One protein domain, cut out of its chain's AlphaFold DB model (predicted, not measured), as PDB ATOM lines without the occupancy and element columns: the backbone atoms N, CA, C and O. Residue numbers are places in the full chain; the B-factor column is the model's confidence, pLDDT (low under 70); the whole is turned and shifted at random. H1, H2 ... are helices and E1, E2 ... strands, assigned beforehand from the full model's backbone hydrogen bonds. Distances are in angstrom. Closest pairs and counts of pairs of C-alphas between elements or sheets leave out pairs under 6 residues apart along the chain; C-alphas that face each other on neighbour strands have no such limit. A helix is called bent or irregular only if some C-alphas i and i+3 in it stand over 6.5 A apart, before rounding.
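Overview. This is residues 3 to 104 and 192 to 236 of the 272 residues of the protein "Sugar ABC transporter substrate-binding protein" of Acidianus sp. RZ1 (UniProt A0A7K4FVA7). The model has two lobes of unequal size: the larger holds the helical hairpin H4 and H5, with H1 packed at a steep tilt on residues 217 to 221 of H5 and the small strand hairpin E1 and E2 beside the hairpin's other part; the smaller is a head that holds H2 and H3. Long stretches with no named element, residues 39 to 51 and 84 to 104, lie between these parts. The printed part has 147 residues, with two named strands and five named helices in the order E1 E2 H1 H2 H3 H4 H5; the sheet E1 - E2 is antiparallel, and the class is mostly helix. The whole is only just compact, close to loose, with a radius of gyration of the C-alphas of 17.4 A, and it is elongated, spanning 51 by 33 by 32 A.

Along the chain. Find C-alpha 9 at (14.584, -16.305, 20.720), where E1, residues 9 to 12, begins; E2 follows as residues 15 to 18. H4, residues 194 to 211, runs 27.9 A from its first to its last C-alpha. H5, residues 217 to 234, runs 25.6 A and ends at C-alpha 234 at (14.058, -17.611, 38.978). H1 is residues 23 to 38, 20.6 A. Look for H2 at residues 52 to 59 and for H3 at residues 70 to 83, 16.3 A, beginning at C-alpha 70 at (-9.484, -20.219, 11.686). H3 is irregular: its C-alphas 79 and 82 are 9.6 A apart.

Arrangement. Begin at the hairpin of E1 and E2, where N 10 and O 17 are 2.9 A apart and N 17 and O 10 are 2.8 A apart, within hydrogen-bond range. The closest C-alphas of E2 and H5 are those of Pro 18 and Glu 225, 6.2 A apart; E2 and H4 are near each other, with 6 pairs of C-alphas within 10 A. H4 and H5, a helical hairpin, touch at Ser 202 and Met 224, whose C-alphas are closest at 4.8 A, at a shallow tilt of 31 degrees, opposite ways. H1 touches H5 with residues 25 to 30 alone, at a steep tilt of 56 degrees; the C-alphas of Val 26 and Ser 217 are closest, at 5.3 A. H1 and H4 are close but not clearly touching, their closest C-alphas, of Tyr 33 and Phe 211, being 6.8 A apart. Farther out, H2 and H3 only just touch, with 3 pairs of C-alphas within 8 A, the closest those of Ile 59 and Ala 79 at 5.6 A. H1 and H2 are apart, and so are H3 and H4. In H1 and H5 every O i to N i+4 pair is within hydrogen-bond range; in H2 it is 3 of 4, in H3 6 of 10 and in H4 9 of 14.

Size, cuts and confidence. The two C-alphas farthest apart, those of Pro 82 and Gly 236, are 52.4 A apart. Residues 105 to 191 are not printed, and C-alphas 104 and 192 are 10.3 A apart across this cut. The link from H1 to H2 is long, with 13 residues. Look in residues 45 to 50 for pLDDT under 70; the mean of the printed part is 91.9.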
ATOM      1  N   GLY A   3       7.867  -9.526  10.927       96.50
ATOM      2  CA  GLY A   3       7.695  -8.520   9.869       96.50
ATOM      3  C   GLY A   3       8.625  -7.305  10.010       96.50
ATOM      4  O   GLY A   3       8.812  -6.564   9.055       96.50
ATOM      5  N   PHE A   4       9.251  -7.112  11.174       97.62
ATOM      6  CA  PHE A   4      10.294  -6.106  11.400       97.62
ATOM      7  C   PHE A   4      11.701  -6.714  11.528       97.62
ATOM      8  O   PHE A   4      12.643  -5.990  11.830       97.62
ATOM      9  N   GLY A   5      11.845  -8.021  11.280       95.62
ATOM     10  CA  GLY A   5      13.119  -8.742  11.289       95.62
ATOM     11  C   GLY A   5      13.587  -9.244  12.656       95.62
ATOM     12  O   GLY A   5      14.769  -9.527  12.798       95.62
ATOM     13  N   GLY A   6      12.709  -9.320  13.661       95.06
ATOM     14  CA  GLY A   6      13.094  -9.770  15.005       95.06
ATOM     15  C   GLY A   6      12.474 -11.099  15.432       95.06
ATOM     16  O   GLY A   6      11.471 -11.544  14.858       95.06
ATOM     17  N   HIS A   7      13.049 -11.695  16.477       93.81
ATOM     18  CA  HIS A   7      12.739 -13.042  16.956       93.81
ATOM     19  C   HIS A   7      12.466 -13.046  18.460       93.81
ATOM     20  O   HIS A   7      13.009 -12.239  19.193       93.81
ATOM     21  N   ILE A   8      11.634 -13.970  18.953       94.56
ATOM     22  CA  ILE A   8      11.476 -14.122  20.414       94.56
ATOM     23  C   ILE A   8      12.746 -14.699  21.030       94.56
ATOM     24  O   ILE A   8      13.147 -14.272  22.110       94.56
ATOM     25  N   PHE A   9      13.344 -15.665  20.331       91.81
ATOM     26  CA  PHE A   9      14.584 -16.305  20.720       91.81
ATOM     27  C   PHE A   9      15.609 -16.231  19.594       91.81
ATOM     28  O   PHE A   9      15.258 -16.404  18.425       91.81
ATOM     29  N   VAL A  10      16.873 -16.094  19.975       90.31
ATOM     30  CA  VAL A  10      18.048 -16.395  19.152       90.31
ATOM     31  C   VAL A  10      18.817 -17.559  19.773       90.31
ATOM     32  O   VAL A  10      18.571 -17.938  20.916       90.31
ATOM     33  N   THR A  11      19.712 -18.184  19.011       85.81
ATOM     34  CA  THR A  11      20.591 -19.234  19.540       85.81
ATOM     35  C   THR A  11      21.958 -18.648  19.848       85.81
ATOM     36  O   THR A  11      22.665 -18.244  18.927       85.81
ATOM     37  N   GLU A  12      22.355 -18.676  21.117       82.25
ATOM     38  CA  GLU A  12      23.709 -18.328  21.557       82.25
ATOM     39  C   GLU A  12      24.292 -19.519  22.311       82.25
ATOM     40  O   GLU A  12      23.627 -20.115  23.156       82.25
ATOM     41  N   ASN A  13      25.504 -19.939  21.943       81.94
ATOM     42  CA  ASN A  13      26.194 -21.088  22.546       81.94
ATOM     43  C   ASN A  13      25.333 -22.369  22.630       81.94
ATOM     44  O   ASN A  13      25.440 -23.176  23.551       81.94
ATOM     45  N   GLY A  14      24.468 -22.566  21.629       79.94
ATOM     46  CA  GLY A  14      23.565 -23.715  21.539       79.94
ATOM     47  C   GLY A  14      22.324 -23.634  22.434       79.94
ATOM     48  O   GLY A  14      21.564 -24.598  22.474       79.94
ATOM     49  N   GLN A  15      22.095 -22.512  23.122       80.19
ATOM     50  CA  GLN A  15      20.940 -22.284  23.990       80.19
ATOM     51  C   GLN A  15      19.997 -21.212  23.417       80.19
ATOM     52  O   GLN A  15      20.454 -20.273  22.761       80.19
ATOM     53  N   PRO A  16      18.673 -21.338  23.630       84.69
ATOM     54  CA  PRO A  16      17.708 -20.318  23.244       84.69
ATOM     55  C   PRO A  16      17.749 -19.132  24.215       84.69
ATOM     56  O   PRO A  16      17.485 -19.284  25.408       84.69
ATOM     57  N   MET A  17      18.009 -17.946  23.675       87.81
ATOM     58  CA  MET A  17      18.163 -16.691  24.408       87.81
ATOM     59  C   MET A  17      17.080 -15.698  23.994       87.81
ATOM     60  O   MET A  17      16.840 -15.581  22.794       87.81
ATOM     61  N   PRO A  18      16.414 -14.995  24.927       93.19
ATOM     62  CA  PRO A  18      15.485 -13.919  24.578       93.19
ATOM     63  C   PRO A  18      16.122 -12.845  23.673       93.19
ATOM     64  O   PRO A  18      17.253 -12.451  23.927       93.19
ATOM     65  N   ASP A  19      15.388 -12.364  22.660       94.44
ATOM     66  CA  ASP A  19      15.819 -11.308  21.708       94.44
ATOM     67  C   ASP A  19      14.744 -10.206  21.549       94.44
ATOM     68  O   ASP A  19      14.310  -9.802  20.461       94.44
ATOM     69  N   LEU A  20      14.221  -9.737  22.684       96.00
ATOM     70  CA  LEU A  20      13.145  -8.742  22.719       96.00
ATOM     71  C   LEU A  20      13.679  -7.307  22.759       96.00
ATOM     72  O   LEU A  20      12.982  -6.398  22.309       96.00
ATOM     73  N   ASN A  21      14.904  -7.088  23.240       96.31
ATOM     74  CA  ASN A  21      15.570  -5.786  23.254       96.31
ATOM     75  C   ASN A  21      16.207  -5.478  21.889       96.31
ATOM     76  O   ASN A  21      17.411  -5.270  21.750       96.31
ATOM     77  N   SER A  22      15.376  -5.453  20.853       95.81
ATOM     78  CA  SER A  22      15.817  -5.280  19.474       95.81
ATOM     79  C   SER A  22      15.149  -4.078  18.814       95.81
ATOM     80  O   SER A  22      14.015  -3.696  19.121       95.81
ATOM     81  N   THR A  23      15.831  -3.495  17.823       96.81
ATOM     82  CA  THR A  23      15.243  -2.434  16.982       96.81
ATOM     83  C   THR A  23      13.970  -2.929  16.283       96.81
ATOM     84  O   THR A  23      13.028  -2.162  16.084       96.81
ATOM     85  N   ALA A  24      13.900  -4.223  15.959       97.31
ATOM     86  CA  ALA A  24      12.715  -4.846  15.389       97.31
ATOM     87  C   ALA A  24      11.509  -4.803  16.343       97.31
ATOM     88  O   ALA A  24      10.410  -4.452  15.908       97.31
ATOM     89  N   MET A  25      11.701  -5.101  17.636       97.69
ATOM     90  CA  MET A  25      10.642  -4.970  18.643       97.69
ATOM     91  C   MET A  25      10.193  -3.514  18.796       97.69
ATOM     92  O   MET A  25       8.997  -3.231  18.751       97.69
ATOM     93  N   VAL A  26      11.142  -2.576  18.903       98.25
ATOM     94  CA  VAL A  26      10.841  -1.137  19.009       98.25
ATOM     95  C   VAL A  26      10.007  -0.657  17.817       98.25
ATOM     96  O   VAL A  26       8.978  -0.001  17.996       98.25
ATOM     97  N   ASN A  27      10.399  -1.028  16.596       98.00
ATOM     98  CA  ASN A  27       9.667  -0.675  15.380       98.00
ATOM     99  C   ASN A  27       8.276  -1.315  15.336       98.00
ATOM    100  O   ASN A  27       7.314  -0.643  14.967       98.00
ATOM    101  N   ALA A  28       8.146  -2.576  15.757       97.12
ATOM    102  CA  ALA A  28       6.859  -3.260  15.811       97.12
ATOM    103  C   ALA A  28       5.897  -2.619  16.824       97.12
ATOM    104  O   ALA A  28       4.725  -2.418  16.505       97.12
ATOM    105  N   LEU A  29       6.389  -2.246  18.010       97.38
ATOM    106  CA  LEU A  29       5.609  -1.525  19.016       97.38
ATOM    107  C   LEU A  29       5.138  -0.172  18.481       97.38
ATOM    108  O   LEU A  29       3.950   0.133  18.549       97.38
ATOM    109  N   ASN A  30       6.036   0.611  17.880       97.69
ATOM    110  CA  ASN A  30       5.677   1.902  17.291       97.69
ATOM    111  C   ASN A  30       4.677   1.754  16.135       97.69
ATOM    112  O   ASN A  30       3.738   2.540  16.029       97.69
ATOM    113  N   PHE A  31       4.834   0.735  15.288       96.19
ATOM    114  CA  PHE A  31       3.875   0.431  14.229       96.19
ATOM    115  C   PHE A  31       2.484   0.132  14.801       96.19
ATOM    116  O   PHE A  31       1.500   0.734  14.373       96.19
ATOM    117  N   TRP A  32       2.404  -0.730  15.815       94.12
ATOM    118  CA  TRP A  32       1.138  -1.079  16.458       94.12
ATOM    119  C   TRP A  32       0.496   0.115  17.186       94.12
ATOM    120  O   TRP A  32      -0.710   0.357  17.061       94.12
ATOM    121  N   TYR A  33       1.304   0.925  17.873       94.94
ATOM    122  CA  TYR A  33       0.868   2.180  18.485       94.94
ATOM    123  C   TYR A  33       0.290   3.135  17.439       94.94
ATOM    124  O   TYR A  33      -0.794   3.682  17.630       94.94
ATOM    125  N   ASN A  34       0.966   3.293  16.298       95.00
ATOM    126  CA  ASN A  34       0.519   4.168  15.219       95.00
ATOM    127  C   ASN A  34      -0.810   3.708  14.613       95.00
ATOM    128  O   ASN A  34      -1.678   4.548  14.382       95.00
ATOM    129  N   LEU A  35      -1.006   2.402  14.403       92.19
ATOM    130  CA  LEU A  35      -2.297   1.862  13.956       92.19
ATOM    131  C   LEU A  35      -3.430   2.210  14.933       92.19
ATOM    132  O   LEU A  35      -4.553   2.481  14.510       92.19
ATOM    133  N   THR A  36      -3.123   2.238  16.228       90.31
ATOM    134  CA  THR A  36      -4.102   2.436  17.303       90.31
ATOM    135  C   THR A  36      -4.401   3.914  17.562       90.31
ATOM    136  O   THR A  36      -5.547   4.342  17.478       90.31
ATOM    137  N   TYR A  37      -3.386   4.726  17.857       92.06
ATOM    138  CA  TYR A  37      -3.581   6.096  18.346       92.06
ATOM    139  C   TYR A  37      -3.501   7.158  17.249       92.06
ATOM    140  O   TYR A  37      -4.217   8.159  17.320       92.06
ATOM    141  N   ASN A  38      -2.674   6.936  16.224       92.75
ATOM    142  CA  ASN A  38      -2.457   7.924  15.166       92.75
ATOM    143  C   ASN A  38      -3.437   7.721  14.009       92.75
ATOM    144  O   ASN A  38      -4.158   8.640  13.634       92.75
ATOM    145  N   LEU A  39      -3.493   6.500  13.476       92.81
ATOM    146  CA  LEU A  39      -4.364   6.138  12.361       92.81
ATOM    147  C   LEU A  39      -5.773   5.750  12.815       92.81
ATOM    148  O   LEU A  39      -6.708   5.892  12.034       92.81
ATOM    149  N   LYS A  40      -5.933   5.298  14.067       89.56
ATOM    150  CA  LYS A  40      -7.222   4.879  14.649       89.56
ATOM    151  C   LYS A  40      -7.927   3.791  13.832       89.56
ATOM    152  O   LYS A  40      -9.148   3.778  13.720       89.56
ATOM    153  N   VAL A  41      -7.133   2.888  13.258       87.44
ATOM    154  CA  VAL A  41      -7.598   1.735  12.470       87.44
ATOM    155  C   VAL A  41      -7.495   0.422  13.241       87.44
ATOM    156  O   VAL A  41      -8.074  -0.572  12.821       87.44
ATOM    157  N   ASN A  42      -6.776   0.413  14.366       81.75
ATOM    158  CA  ASN A  42      -6.759  -0.692  15.314       81.75
ATOM    159  C   ASN A  42      -7.556  -0.318  16.571       81.75
ATOM    160  O   ASN A  42      -7.333   0.750  17.146       81.75
ATOM    161  N   TYR A  43      -8.466  -1.189  16.998       73.44
ATOM    162  CA  TYR A  43      -9.377  -0.930  18.110       73.44
ATOM    163  C   TYR A  43      -9.032  -1.816  19.305       73.44
ATOM    164  O   TYR A  43      -9.268  -3.012  19.280       73.44
ATOM    165  N   LEU A  44      -8.494  -1.228  20.375       70.19
ATOM    166  CA  LEU A  44      -8.209  -1.958  21.610       70.19
ATOM    167  C   LEU A  44      -9.420  -1.891  22.542       70.19
ATOM    168  O   LEU A  44      -9.550  -0.945  23.320       70.19
ATOM    169  N   ALA A  45     -10.304  -2.886  22.476       66.75
ATOM    170  CA  ALA A  45     -11.357  -3.049  23.472       66.75
ATOM    171  C   ALA A  45     -11.535  -4.512  23.881       66.75
ATOM    172  O   ALA A  45     -11.475  -5.403  23.033       66.75
ATOM    173  N   PRO A  46     -11.811  -4.772  25.169       63.56
ATOM    174  CA  PRO A  46     -12.228  -6.096  25.597       63.56
ATOM    175  C   PRO A  46     -13.573  -6.449  24.951       63.56
ATOM    176  O   PRO A  46     -14.497  -5.637  24.911       63.56
ATOM    177  N   SER A  47     -13.689  -7.682  24.470       64.06
ATOM    178  CA  SER A  47     -14.921  -8.246  23.917       64.06
ATOM    179  C   SER A  47     -14.932  -9.751  24.147       64.06
ATOM    180  O   SER A  47     -13.882 -10.389  24.175       64.06
ATOM    181  N   THR A  48     -16.125 -10.304  24.338       65.62
ATOM    182  CA  THR A  48     -16.356 -11.719  24.652       65.62
ATOM    183  C   THR A  48     -16.801 -12.547  23.441       65.62
ATOM    184  O   THR A  48     -17.091 -13.730  23.600       65.62
ATOM    185  N   GLY A  49     -16.904 -11.942  22.251       65.38
ATOM    186  CA  GLY A  49     -17.316 -12.621  21.016       65.38
ATOM    187  C   GLY A  49     -16.148 -13.181  20.195       65.38
ATOM    188  O   GLY A  49     -14.994 -12.840  20.448       65.38
ATOM    189  N   ALA A  50     -16.477 -13.993  19.182       67.94
ATOM    190  CA  ALA A  50     -15.546 -14.443  18.140       67.94
ATOM    191  C   ALA A  50     -14.744 -13.252  17.581       67.94
ATOM    192  O   ALA A  50     -15.337 -12.207  17.278       67.94
ATOM    193  N   GLY A  51     -13.418 -13.394  17.521       76.44
ATOM    194  CA  GLY A  51     -12.473 -12.355  17.111       76.44
ATOM    195  C   GLY A  51     -12.436 -11.106  17.985       76.44
ATOM    196  O   GLY A  51     -12.013 -10.050  17.513       76.44
ATOM    197  N   GLY A  52     -12.933 -11.161  19.222       86.44
ATOM    198  CA  GLY A  52     -12.925 -10.010  20.117       86.44
ATOM    199  C   GLY A  52     -13.810  -8.867  19.615       86.44
ATOM    200  O   GLY A  52     -14.966  -9.071  19.238       86.44
ATOM    201  N   ALA A  53     -13.348  -7.623  19.740       87.81
ATOM    202  CA  ALA A  53     -14.159  -6.456  19.385       87.81
ATOM    203  C   ALA A  53     -14.149  -6.248  17.865       87.81
ATOM    204  O   ALA A  53     -15.154  -5.867  17.263       87.81
ATOM    205  N   GLU A  54     -13.016  -6.564  17.253       88.69
ATOM    206  CA  GLU A  54     -12.739  -6.533  15.829       88.69
ATOM    207  C   GLU A  54     -13.657  -7.495  15.076       88.69
ATOM    208  O   GLU A  54     -14.323  -7.078  14.126       88.69
ATOM    209  N   GLY A  55     -13.782  -8.741  15.544       91.50
ATOM    210  CA  GLY A  55     -14.691  -9.728  14.960       91.50
ATOM    211  C   GLY A  55     -16.155  -9.279  14.997       91.50
ATOM    212  O   GLY A  55     -16.862  -9.395  13.996       91.50
ATOM    213  N   GLN A  56     -16.607  -8.659  16.096       90.50
ATOM    214  CA  GLN A  56     -17.969  -8.110  16.196       90.50
ATOM    215  C   GLN A  56     -18.212  -6.947  15.229       90.50
ATOM    216  O   GLN A  56     -19.277  -6.858  14.606       90.50
ATOM    217  N   LEU A  57     -17.230  -6.055  15.071       91.44
ATOM    218  CA  LEU A  57     -17.289  -5.001  14.060       91.44
ATOM    219  C   LEU A  57     -17.323  -5.602  12.650       91.44
ATOM    220  O   LEU A  57     -18.049  -5.089  11.799       91.44
ATOM    221  N   PHE A  58     -16.591  -6.687  12.408       93.56
ATOM    222  CA  PHE A  58     -16.472  -7.318  11.094       93.56
ATOM    223  C   PHE A  58     -17.787  -7.956  10.656       93.56
ATOM    224  O   PHE A  58     -18.327  -7.588   9.616       93.56
ATOM    225  N   ILE A  59     -18.383  -8.804  11.501       94.25
ATOM    226  CA  ILE A  59     -19.683  -9.433  11.208       94.25
ATOM    227  C   ILE A  59     -20.838  -8.425  11.148       94.25
ATOM    228  O   ILE A  59     -21.863  -8.690  10.529       94.25
ATOM    229  N   SER A  60     -20.668  -7.249  11.765       93.00
ATOM    230  CA  SER A  60     -21.623  -6.137  11.690       93.00
ATOM    231  C   SER A  60     -21.389  -5.209  10.487       93.00
ATOM    232  O   SER A  60     -22.007  -4.145  10.430       93.00
ATOM    233  N   ASN A  61     -20.493  -5.557   9.555       93.62
ATOM    234  CA  ASN A  61     -20.104  -4.739   8.397       93.62
ATOM    235  C   ASN A  61     -19.550  -3.342   8.763       93.62
ATOM    236  O   ASN A  61     -19.727  -2.377   8.021       93.62
ATOM    237  N   LYS A  62     -18.895  -3.214   9.924       92.44
ATOM    238  CA  LYS A  62     -18.295  -1.964  10.437       92.44
ATOM    239  C   LYS A  62     -16.772  -1.911  10.313       92.44
ATOM    240  O   LYS A  62     -16.193  -0.852  10.535       92.44
ATOM    241  N   THR A  63     -16.123  -3.018   9.963       91.12
ATOM    242  CA  THR A  63     -14.717  -3.036   9.536       91.12
ATOM    243  C   THR A  63     -14.574  -3.882   8.279       91.12
ATOM    244  O   THR A  63     -15.313  -4.844   8.091       91.12
ATOM    245  N   ALA A  64     -13.644  -3.499   7.406       92.56
ATOM    246  CA  ALA A  64     -13.381  -4.199   6.152       92.56
ATOM    247  C   ALA A  64     -12.387  -5.359   6.318       92.56
ATOM    248  O   ALA A  64     -12.407  -6.296   5.527       92.56
ATOM    249  N   ILE A  65     -11.490  -5.274   7.306       93.06
ATOM    250  CA  ILE A  65     -10.392  -6.225   7.513       93.06
ATOM    251  C   ILE A  65     -10.232  -6.467   9.015       93.06
ATOM    252  O   ILE A  65     -10.294  -5.528   9.810       93.06
ATOM    253  N   ILE A  66      -9.984  -7.725   9.374       93.56
ATOM    254  CA  ILE A  66      -9.531  -8.157  10.699       93.56
ATOM    255  C   ILE A  66      -8.363  -9.130  10.547       93.56
ATOM    256  O   ILE A  66      -8.179  -9.719   9.480       93.56
ATOM    257  N   PHE A  67      -7.585  -9.304  11.614       92.06
ATOM    258  CA  PHE A  67      -6.595 -10.373  11.720       92.06
ATOM    259  C   PHE A  67      -7.054 -11.344  12.796       92.06
ATOM    260  O   PHE A  67      -7.129 -10.975  13.963       92.06
ATOM    261  N   ASP A  68      -7.362 -12.567  12.386       92.75
ATOM    262  CA  ASP A  68      -7.853 -13.611  13.276       92.75
ATOM    263  C   ASP A  68      -7.460 -14.994  12.742       92.75
ATOM    264  O   ASP A  68      -6.978 -15.124  11.609       92.75
ATOM    265  N   GLY A  69      -7.621 -16.021  13.567       90.94
ATOM    266  CA  GLY A  69      -7.362 -17.405  13.198       90.94
ATOM    267  C   GLY A  69      -8.601 -18.167  12.725       90.94
ATOM    268  O   GLY A  69      -9.730 -17.692  12.820       90.94
ATOM    269  N   PRO A  70      -8.401 -19.398  12.223       91.19
ATOM    270  CA  PRO A  70      -9.484 -20.219  11.686       91.19
ATOM    271  C   PRO A  70     -10.463 -20.738  12.753       91.19
ATOM    272  O   PRO A  70     -11.535 -21.208  12.389       91.19
ATOM    273  N   TRP A  71     -10.144 -20.630  14.049       89.94
ATOM    274  CA  TRP A  71     -11.018 -21.079  15.145       89.94
ATOM    275  C   TRP A  71     -12.382 -20.363  15.171       89.94
ATOM    276  O   TRP A  71     -13.365 -20.952  15.609       89.94
ATOM    277  N   ASP A  72     -12.459 -19.131  14.655       92.25
ATOM    278  CA  ASP A  72     -13.691 -18.333  14.575       92.25
ATOM    279  C   ASP A  72     -14.352 -18.364  13.180       92.25
ATOM    280  O   ASP A  72     -15.367 -17.702  12.944       92.25
ATOM    281  N   LEU A  73     -13.826 -19.171  12.245       93.00
ATOM    282  CA  LEU A  73     -14.272 -19.218  10.847       93.00
ATOM    283  C   LEU A  73     -15.784 -19.429  10.716       93.00
ATOM    284  O   LEU A  73     -16.434 -18.760   9.913       93.00
ATOM    285  N   GLN A  74     -16.360 -20.321  11.524       92.31
ATOM    286  CA  GLN A  74     -17.785 -20.631  11.442       92.31
ATOM    287  C   GLN A  74     -18.669 -19.419  11.770       92.31
ATOM    288  O   GLN A  74     -19.698 -19.221  11.119       92.31
ATOM    289  N   ALA A  75     -18.268 -18.581  12.730       93.12
ATOM    290  CA  ALA A  75     -19.006 -17.365  13.063       93.12
ATOM    291  C   ALA A  75     -18.991 -16.372  11.887       93.12
ATOM    292  O   ALA A  75     -20.022 -15.793  11.538       93.12
ATOM    293  N   TYR A  76     -17.844 -16.234  11.215       95.62
ATOM    294  CA  TYR A  76     -17.712 -15.377  10.037       95.62
ATOM    295  C   TYR A  76     -18.479 -15.916   8.828       95.62
ATOM    296  O   TYR A  76     -19.147 -15.144   8.138       95.62
ATOM    297  N   LEU A  77     -18.450 -17.230   8.592       94.88
ATOM    298  CA  LEU A  77     -19.215 -17.873   7.521       94.88
ATOM    299  C   LEU A  77     -20.720 -17.649   7.690       94.88
ATOM    300  O   LEU A  77     -21.396 -17.341   6.710       94.88
ATOM    301  N   GLN A  78     -21.238 -17.768   8.915       94.50
ATOM    302  CA  GLN A  78     -22.657 -17.539   9.208       94.50
ATOM    303  C   GLN A  78     -23.087 -16.094   8.946       94.50
ATOM    304  O   GLN A  78     -24.173 -15.868   8.416       94.50
ATOM    305  N   ALA A  79     -22.249 -15.120   9.307       96.06
ATOM    306  CA  ALA A  79     -22.592 -13.708   9.173       96.06
ATOM    307  C   ALA A  79     -22.391 -13.159   7.753       96.06
ATOM    308  O   ALA A  79     -23.186 -12.344   7.286       96.06
ATOM    309  N   LEU A  80     -21.319 -13.576   7.073       96.81
ATOM    310  CA  LEU A  80     -20.848 -12.940   5.839       96.81
ATOM    311  C   LEU A  80     -21.033 -13.824   4.601       96.81
ATOM    312  O   LEU A  80     -21.138 -13.302   3.487       96.81
ATOM    313  N   GLY A  81     -21.095 -15.147   4.777       96.06
ATOM    314  CA  GLY A  81     -21.277 -16.121   3.702       96.06
ATOM    315  C   GLY A  81     -20.332 -15.870   2.516       96.06
ATOM    316  O   GLY A  81     -19.119 -15.806   2.717       96.06
ATOM    317  N   PRO A  82     -20.851 -15.692   1.284       97.12
ATOM    318  CA  PRO A  82     -20.028 -15.482   0.090       97.12
ATOM    319  C   PRO A  82     -19.255 -14.154   0.067       97.12
ATOM    320  O   PRO A  82     -18.397 -13.983  -0.794       97.12
ATOM    321  N   ASN A  83     -19.539 -13.216   0.979       96.94
ATOM    322  CA  ASN A  83     -18.790 -11.959   1.095       96.94
ATOM    323  C   ASN A  83     -17.515 -12.103   1.944       96.94
ATOM    324  O   ASN A  83     -16.718 -11.167   2.004       96.94
ATOM    325  N   LEU A  84     -17.317 -13.245   2.614       97.62
ATOM    326  CA  LEU A  84     -16.102 -13.517   3.375       97.62
ATOM    327  C   LEU A  84     -14.944 -13.880   2.439       97.62
ATOM    328  O   LEU A  84     -15.072 -14.725   1.556       97.62
ATOM    329  N   GLY A  85     -13.782 -13.287   2.696       97.19
ATOM    330  CA  GLY A  85     -12.512 -13.677   2.100       97.19
ATOM    331  C   GLY A  85     -11.444 -13.871   3.170       97.19
ATOM    332  O   GLY A  85     -11.530 -13.302   4.256       97.19
ATOM    333  N   ALA A  86     -10.419 -14.652   2.843       96.94
ATOM    334  CA  ALA A  86      -9.200 -14.761   3.634       96.94
ATOM    335  C   ALA A  86      -7.987 -14.626   2.713       96.94
ATOM    336  O   ALA A  86      -8.017 -15.048   1.556       96.94
ATOM    337  N   ALA A  87      -6.917 -14.030   3.227       96.50
ATOM    338  CA  ALA A  87      -5.680 -13.811   2.494       96.50
ATOM    339  C   ALA A  87      -4.485 -13.838   3.458       96.50
ATOM    340  O   ALA A  87      -4.668 -13.618   4.657       96.50
ATOM    341  N   PRO A  88      -3.260 -14.067   2.951       95.94
ATOM    342  CA  PRO A  88      -2.053 -13.874   3.739       95.94
ATOM    343  C   PRO A  88      -1.969 -12.472   4.348       95.94
ATOM    344  O   PRO A  88      -2.402 -11.489   3.743       95.94
ATOM    345  N   LEU A  89      -1.344 -12.383   5.521       95.06
ATOM    346  CA  LEU A  89      -1.040 -11.128   6.188       95.06
ATOM    347  C   LEU A  89      -0.242 -10.203   5.252       95.06
ATOM    348  O   LEU A  89       0.652 -10.672   4.528       95.06
ATOM    349  N   PRO A  90      -0.519  -8.885   5.282       93.94
ATOM    350  CA  PRO A  90       0.226  -7.917   4.492       93.94
ATOM    351  C   PRO A  90       1.728  -7.938   4.797       93.94
ATOM    352  O   PRO A  90       2.167  -8.206   5.917       93.94
ATOM    353  N   ILE A  91       2.524  -7.604   3.782       96.50
ATOM    354  CA  ILE A  91       3.964  -7.376   3.930       96.50
ATOM    355  C   ILE A  91       4.176  -6.025   4.616       96.50
ATOM    356  O   ILE A  91       3.531  -5.036   4.264       96.50
ATOM    357  N   VAL A  92       5.107  -5.968   5.569       96.31
ATOM    358  CA  VAL A  92       5.508  -4.709   6.199       96.31
ATOM    359  C   VAL A  92       6.303  -3.898   5.180       96.31
ATOM    360  O   VAL A  92       7.428  -4.247   4.832       96.31
ATOM    361  N   SER A  93       5.722  -2.804   4.686       96.12
ATOM    362  CA  SER A  93       6.297  -2.013   3.589       96.12
ATOM    363  C   SER A  93       7.686  -1.450   3.900       96.12
ATOM    364  O   SER A  93       8.522  -1.378   3.007       96.12
ATOM    365  N   GLN A  94       7.949  -1.094   5.161       94.69
ATOM    366  CA  GLN A  94       9.237  -0.546   5.597       94.69
ATOM    367  C   GLN A  94      10.394  -1.546   5.457       94.69
ATOM    368  O   GLN A  94      11.529  -1.136   5.225       94.69
ATOM    369  N   THR A  95      10.129  -2.840   5.626       96.69
ATOM    370  CA  THR A  95      11.161  -3.889   5.659       96.69
ATOM    371  C   THR A  95      11.093  -4.825   4.456       96.69
ATOM    372  O   THR A  95      12.051  -5.539   4.184       96.69
ATOM    373  N   GLY A  96       9.958  -4.865   3.752       97.12
ATOM    374  CA  GLY A  96       9.670  -5.873   2.733       97.12
ATOM    375  C   GLY A  96       9.459  -7.280   3.306       97.12
ATOM    376  O   GLY A  96       9.290  -8.229   2.542       97.12
ATOM    377  N   LEU A  97       9.451  -7.433   4.635       96.50
ATOM    378  CA  LEU A  97       9.328  -8.725   5.303       96.50
ATOM    379  C   LEU A  97       7.865  -9.071   5.586       96.50
ATOM    380  O   LEU A  97       7.019  -8.214   5.863       96.50
ATOM    381  N   ARG A  98       7.565 -10.370   5.541       94.69
ATOM    382  CA  ARG A  98       6.256 -10.906   5.925       94.69
ATOM    383  C   ARG A  98       6.147 -10.996   7.438       94.69
ATOM    384  O   ARG A  98       7.099 -11.372   8.117       94.69
ATOM    385  N   ALA A  99       4.952 -10.733   7.958       92.56
ATOM    386  CA  ALA A  99       4.610 -11.221   9.283       92.56
ATOM    387  C   ALA A  99       4.576 -12.759   9.258       92.56
ATOM    388  O   ALA A  99       3.946 -13.360   8.386       92.56
ATOM    389  N   GLN A 100       5.253 -13.374  10.224       94.38
ATOM    390  CA  GLN A 100       5.298 -14.824  10.408       94.38
ATOM    391  C   GLN A 100       4.593 -15.146  11.731       94.38
ATOM    392  O   GLN A 100       5.246 -15.148  12.778       94.38
ATOM    393  N   PRO A 101       3.255 -15.300  11.732       93.31
ATOM    394  CA  PRO A 101       2.524 -15.710  12.923       93.31
ATOM    395  C   PRO A 101       2.935 -17.131  13.314       93.31
ATOM    396  O   PRO A 101       3.531 -17.861  12.518       93.31
ATOM    397  N   PHE A 102       2.612 -17.532  14.541       92.44
ATOM    398  CA  PHE A 102       2.851 -18.903  14.962       92.44
ATOM    399  C   PHE A 102       1.913 -19.866  14.248       92.44
ATOM    400  O   PHE A 102       0.697 -19.680  14.257       92.44
ATOM    401  N   LEU A 103       2.488 -20.919  13.673       89.62
ATOM    402  CA  LEU A 103       1.735 -22.096  13.282       89.62
ATOM    403  C   LEU A 103       1.434 -22.892  14.551       89.62
ATOM    404  O   LEU A 103       2.341 -23.436  15.184       89.62
ATOM    405  N   GLY A 104       0.165 -22.887  14.947       83.44
ATOM    406  CA  GLY A 104      -0.334 -23.638  16.092       83.44
ATOM    407  C   GLY A 104      -0.964 -24.966  15.681       83.44
ATOM    408  O   GLY A 104      -1.359 -25.157  14.534       83.44
ATOM    409  N   ASN A 192       8.164 -24.672  21.484       85.06
ATOM    410  CA  ASN A 192       7.570 -25.623  22.432       85.06
ATOM    411  C   ASN A 192       8.483 -25.915  23.638       85.06
ATOM    412  O   ASN A 192       8.267 -26.877  24.372       85.06
ATOM    413  N   ILE A 193       9.509 -25.083  23.834       88.62
ATOM    414  CA  ILE A 193      10.424 -25.155  24.971       88.62
ATOM    415  C   ILE A 193       9.788 -24.512  26.219       88.62
ATOM    416  O   ILE A 193       9.068 -23.516  26.083       88.62
ATOM    417  N   PRO A 194      10.062 -25.011  27.440       88.38
ATOM    418  CA  PRO A 194       9.493 -24.459  28.676       88.38
ATOM    419  C   PRO A 194       9.713 -22.949  28.862       88.38
ATOM    420  O   PRO A 194       8.857 -22.258  29.412       88.38
ATOM    421  N   GLN A 195      10.829 -22.423  28.352       90.50
ATOM    422  CA  GLN A 195      11.197 -21.010  28.398       90.50
ATOM    423  C   GLN A 195      10.138 -20.106  27.752       90.50
ATOM    424  O   GLN A 195       9.913 -18.993  28.217       90.50
ATOM    425  N   MET A 196       9.428 -20.579  26.721       91.56
ATOM    426  CA  MET A 196       8.393 -19.794  26.033       91.56
ATOM    427  C   MET A 196       7.254 -19.361  26.974       91.56
ATOM    428  O   MET A 196       6.607 -18.344  26.733       91.56
ATOM    429  N   ASN A 197       7.036 -20.073  28.087       91.56
ATOM    430  CA  ASN A 197       6.011 -19.726  29.073       91.56
ATOM    431  C   ASN A 197       6.237 -18.350  29.732       91.56
ATOM    432  O   ASN A 197       5.281 -17.707  30.157       91.56
ATOM    433  N   PHE A 198       7.485 -17.874  29.798       93.75
ATOM    434  CA  PHE A 198       7.813 -16.612  30.469       93.75
ATOM    435  C   PHE A 198       7.789 -15.392  29.534       93.75
ATOM    436  O   PHE A 198       7.742 -14.262  30.021       93.75
ATOM    437  N   TYR A 199       7.738 -15.604  28.213       94.81
ATOM    438  CA  TYR A 199       7.607 -14.533  27.218       94.81
ATOM    439  C   TYR A 199       6.295 -13.750  27.376       94.81
ATOM    440  O   TYR A 199       6.273 -12.523  27.297       94.81
ATOM    441  N   TRP A 200       5.179 -14.455  27.588       94.12
ATOM    442  CA  TRP A 200       3.845 -13.855  27.506       94.12
ATOM    443  C   TRP A 200       3.620 -12.762  28.548       94.12
ATOM    444  O   TRP A 200       3.114 -11.690  28.217       94.12
ATOM    445  N   ASN A 201       4.034 -13.014  29.791       95.19
ATOM    446  CA  ASN A 201       3.858 -12.063  30.885       95.19
ATOM    447  C   ASN A 201       4.735 -10.822  30.701       95.19
ATOM    448  O   ASN A 201       4.247  -9.707  30.888       95.19
ATOM    449  N   SER A 202       6.000 -10.994  30.295       96.50
ATOM    450  CA  SER A 202       6.893  -9.856  30.070       96.50
ATOM    451  C   SER A 202       6.424  -9.008  28.886       96.50
ATOM    452  O   SER A 202       6.332  -7.786  29.007       96.50
ATOM    453  N   PHE A 203       6.027  -9.636  27.774       96.62
ATOM    454  CA  PHE A 203       5.440  -8.930  26.638       96.62
ATOM    455  C   PHE A 203       4.184  -8.159  27.054       96.62
ATOM    456  O   PHE A 203       4.089  -6.958  26.804       96.62
ATOM    457  N   HIS A 204       3.234  -8.825  27.721       95.12
ATOM    458  CA  HIS A 204       1.971  -8.210  28.123       95.12
ATOM    459  C   HIS A 204       2.183  -6.984  29.016       95.12
ATOM    460  O   HIS A 204       1.601  -5.932  28.746       95.12
ATOM    461  N   GLN A 205       3.027  -7.098  30.046       96.56
ATOM    462  CA  GLN A 205       3.287  -6.007  30.980       96.56
ATOM    463  C   GLN A 205       3.828  -4.768  30.255       96.56
ATOM    464  O   GLN A 205       3.215  -3.701  30.296       96.56
ATOM    465  N   TYR A 206       4.957  -4.908  29.564       98.06
ATOM    466  CA  TYR A 206       5.666  -3.756  29.008       98.06
ATOM    467  C   TYR A 206       5.002  -3.201  27.746       98.06
ATOM    468  O   TYR A 206       5.046  -1.992  27.518       98.06
ATOM    469  N   ALA A 207       4.316  -4.037  26.954       95.94
ATOM    470  CA  ALA A 207       3.459  -3.533  25.885       95.94
ATOM    471  C   ALA A 207       2.320  -2.692  26.476       95.94
ATOM    472  O   ALA A 207       2.080  -1.580  26.014       95.94
ATOM    473  N   SER A 208       1.667  -3.160  27.543       94.88
ATOM    474  CA  SER A 208       0.586  -2.407  28.192       94.88
ATOM    475  C   SER A 208       1.073  -1.084  28.786       94.88
ATOM    476  O   SER A 208       0.403  -0.064  28.637       94.88
ATOM    477  N   GLU A 209       2.247  -1.059  29.420       97.31
ATOM    478  CA  GLU A 209       2.854   0.175  29.935       97.31
ATOM    479  C   GLU A 209       3.181   1.175  28.816       97.31
ATOM    480  O   GLU A 209       2.916   2.373  28.965       97.31
ATOM    481  N   PHE A 210       3.696   0.695  27.680       96.94
ATOM    482  CA  PHE A 210       3.946   1.520  26.497       96.94
ATOM    483  C   PHE A 210       2.652   2.080  25.898       96.94
ATOM    484  O   PHE A 210       2.562   3.278  25.635       96.94
ATOM    485  N   PHE A 211       1.617   1.252  25.737       94.12
ATOM    486  CA  PHE A 211       0.312   1.693  25.231       94.12
ATOM    487  C   PHE A 211      -0.392   2.659  26.191       94.12
ATOM    488  O   PHE A 211      -1.056   3.598  25.757       94.12
ATOM    489  N   ALA A 212      -0.170   2.503  27.498       94.31
ATOM    490  CA  ALA A 212      -0.578   3.466  28.516       94.31
ATOM    491  C   ALA A 212       0.298   4.735  28.554       94.31
ATOM    492  O   ALA A 212       0.098   5.573  29.432       94.31
ATOM    493  N   GLN A 213       1.261   4.876  27.632       95.75
ATOM    494  CA  GLN A 213       2.173   6.018  27.496       95.75
ATOM    495  C   GLN A 213       3.017   6.286  28.755       95.75
ATOM    496  O   GLN A 213       3.443   7.412  29.003       95.75
ATOM    497  N   LYS A 214       3.268   5.248  29.565       98.12
ATOM    498  CA  LYS A 214       4.083   5.345  30.789       98.12
ATOM    499  C   LYS A 214       5.579   5.236  30.511       98.12
ATOM    500  O   LYS A 214       6.385   5.740  31.286       98.12
ATOM    501  N   ILE A 215       5.934   4.564  29.420       98.25
ATOM    502  CA  ILE A 215       7.308   4.292  28.997       98.25
ATOM    503  C   ILE A 215       7.423   4.460  27.480       98.25
ATOM    504  O   ILE A 215       6.428   4.398  26.764       98.25
ATOM    505  N   SER A 216       8.641   4.666  26.983       98.25
ATOM    506  CA  SER A 216       8.948   4.633  25.548       98.25
ATOM    507  C   SER A 216       8.960   3.201  24.995       98.25
ATOM    508  O   SER A 216       9.115   2.237  25.745       98.25
ATOM    509  N   SER A 217       8.873   3.044  23.672       97.62
ATOM    510  CA  SER A 217       8.998   1.731  23.017       97.62
ATOM    511  C   SER A 217      10.369   1.082  23.236       97.62
ATOM    512  O   SER A 217      10.443  -0.135  23.371       97.62
ATOM    513  N   THR A 218      11.439   1.877  23.352       98.19
ATOM    514  CA  THR A 218      12.774   1.386  23.738       98.19
ATOM    515  C   THR A 218      12.778   0.821  25.155       98.19
ATOM    516  O   THR A 218      13.236  -0.299  25.365       98.19
ATOM    517  N   GLN A 219      12.225   1.560  26.123       98.12
ATOM    518  CA  GLN A 219      12.110   1.082  27.506       98.12
ATOM    519  C   GLN A 219      11.234  -0.170  27.600       98.12
ATOM    520  O   GLN A 219      11.541  -1.068  28.377       98.12
ATOM    521  N   ALA A 220      10.178  -0.258  26.788       98.38
ATOM    522  CA  ALA A 220       9.337  -1.442  26.725       98.38
ATOM    523  C   ALA A 220      10.111  -2.664  26.220       98.38
ATOM    524  O   ALA A 220      10.110  -3.686  26.894       98.38
ATOM    525  N   ALA A 221      10.823  -2.557  25.095       98.06
ATOM    526  CA  ALA A 221      11.634  -3.649  24.550       98.06
ATOM    527  C   ALA A 221      12.700  -4.146  25.552       98.06
ATOM    528  O   ALA A 221      12.811  -5.344  25.808       98.06
ATOM    529  N   GLN A 222      13.420  -3.216  26.190       97.19
ATOM    530  CA  GLN A 222      14.412  -3.515  27.233       97.19
ATOM    531  C   GLN A 222      13.790  -4.200  28.453       97.19
ATOM    532  O   GLN A 222      14.331  -5.174  28.982       97.19
ATOM    533  N   GLY A 223      12.642  -3.692  28.901       96.56
ATOM    534  CA  GLY A 223      11.906  -4.238  30.029       96.56
ATOM    535  C   GLY A 223      11.364  -5.641  29.760       96.56
ATOM    536  O   GLY A 223      11.512  -6.518  30.613       96.56
ATOM    537  N   MET A 224      10.815  -5.880  28.563       97.88
ATOM    538  CA  MET A 224      10.338  -7.199  28.129       97.88
ATOM    539  C   MET A 224      11.436  -8.251  28.244       97.88
ATOM    540  O   MET A 224      11.214  -9.310  28.830       97.88
ATOM    541  N   GLU A 225      12.618  -7.963  27.701       95.88
ATOM    542  CA  GLU A 225      13.749  -8.887  27.743       95.88
ATOM    543  C   GLU A 225      14.262  -9.089  29.170       95.88
ATOM    544  O   GLU A 225      14.386 -10.222  29.626       95.88
ATOM    545  N   THR A 226      14.470  -7.998  29.912       95.38
ATOM    546  CA  THR A 226      14.974  -8.043  31.293       95.38
ATOM    547  C   THR A 226      14.063  -8.880  32.189       95.38
ATOM    548  O   THR A 226      14.537  -9.754  32.915       95.38
ATOM    549  N   ALA A 227      12.749  -8.656  32.130       96.00
ATOM    550  CA  ALA A 227      11.792  -9.417  32.925       96.00
ATOM    551  C   ALA A 227      11.693 -10.879  32.475       96.00
ATOM    552  O   ALA A 227      11.545 -11.768  33.313       96.00
ATOM    553  N   PHE A 228      11.817 -11.144  31.170       95.12
ATOM    554  CA  PHE A 228      11.859 -12.509  30.654       95.12
ATOM    555  C   PHE A 228      13.075 -13.264  31.214       95.12
ATOM    556  O   PHE A 228      12.923 -14.324  31.821       95.12
ATOM    557  N   ILE A 229      14.269 -12.684  31.114       92.56
ATOM    558  CA  ILE A 229      15.513 -13.248  31.655       92.56
ATOM    559  C   ILE A 229      15.408 -13.497  33.163       92.56
ATOM    560  O   ILE A 229      15.771 -14.566  33.653       92.56
ATOM    561  N   GLN A 230      14.883 -12.528  33.918       92.75
ATOM    562  CA  GLN A 230      14.692 -12.679  35.361       92.75
ATOM    563  C   GLN A 230      13.770 -13.856  35.691       92.75
ATOM    564  O   GLN A 230      14.080 -14.639  36.589       92.75
ATOM    565  N   ALA A 231      12.670 -14.010  34.951       93.44
ATOM    566  CA  ALA A 231      11.741 -15.115  35.141       93.44
ATOM    567  C   ALA A 231      12.379 -16.474  34.803       93.44
ATOM    568  O   ALA A 231      12.153 -17.443  35.527       93.44
ATOM    569  N   LEU A 232      13.218 -16.541  33.764       91.00
ATOM    570  CA  LEU A 232      13.993 -17.741  33.432       91.00
ATOM    571  C   LEU A 232      14.924 -18.143  34.583       91.00
ATOM    572  O   LEU A 232      14.819 -19.265  35.089       91.00
ATOM    573  N   ASN A 233      15.742 -17.205  35.063       89.81
ATOM    574  CA  ASN A 233      16.688 -17.439  36.156       89.81
ATOM    575  C   ASN A 233      15.982 -17.884  37.448       89.81
ATOM    576  O   ASN A 233      16.413 -18.832  38.102       89.81
ATOM    577  N   GLN A 234      14.859 -17.248  37.798       92.00
ATOM    578  CA  GLN A 234      14.058 -17.611  38.978       92.00
ATOM    579  C   GLN A 234      13.478 -19.032  38.909       92.00
ATOM    580  O   GLN A 234      13.183 -19.618  39.948       92.00
ATOM    581  N   ASN A 235      13.322 -19.590  37.706       90.56
ATOM    582  CA  ASN A 235      12.764 -20.922  37.478       90.56
ATOM    583  C   ASN A 235      13.838 -21.960  37.115       90.56
ATOM    584  O   ASN A 235      13.512 -23.032  36.608       90.56
ATOM    585  N   GLY A 236      15.113 -21.663  37.391       86.56
ATOM    586  CA  GLY A 236      16.212 -22.612  37.215       86.56
ATOM    587  C   GLY A 236      16.619 -22.845  35.761       86.56
ATOM    588  O   GLY A 236      17.402 -23.753  35.492       86.56
TER     589      GLY A 236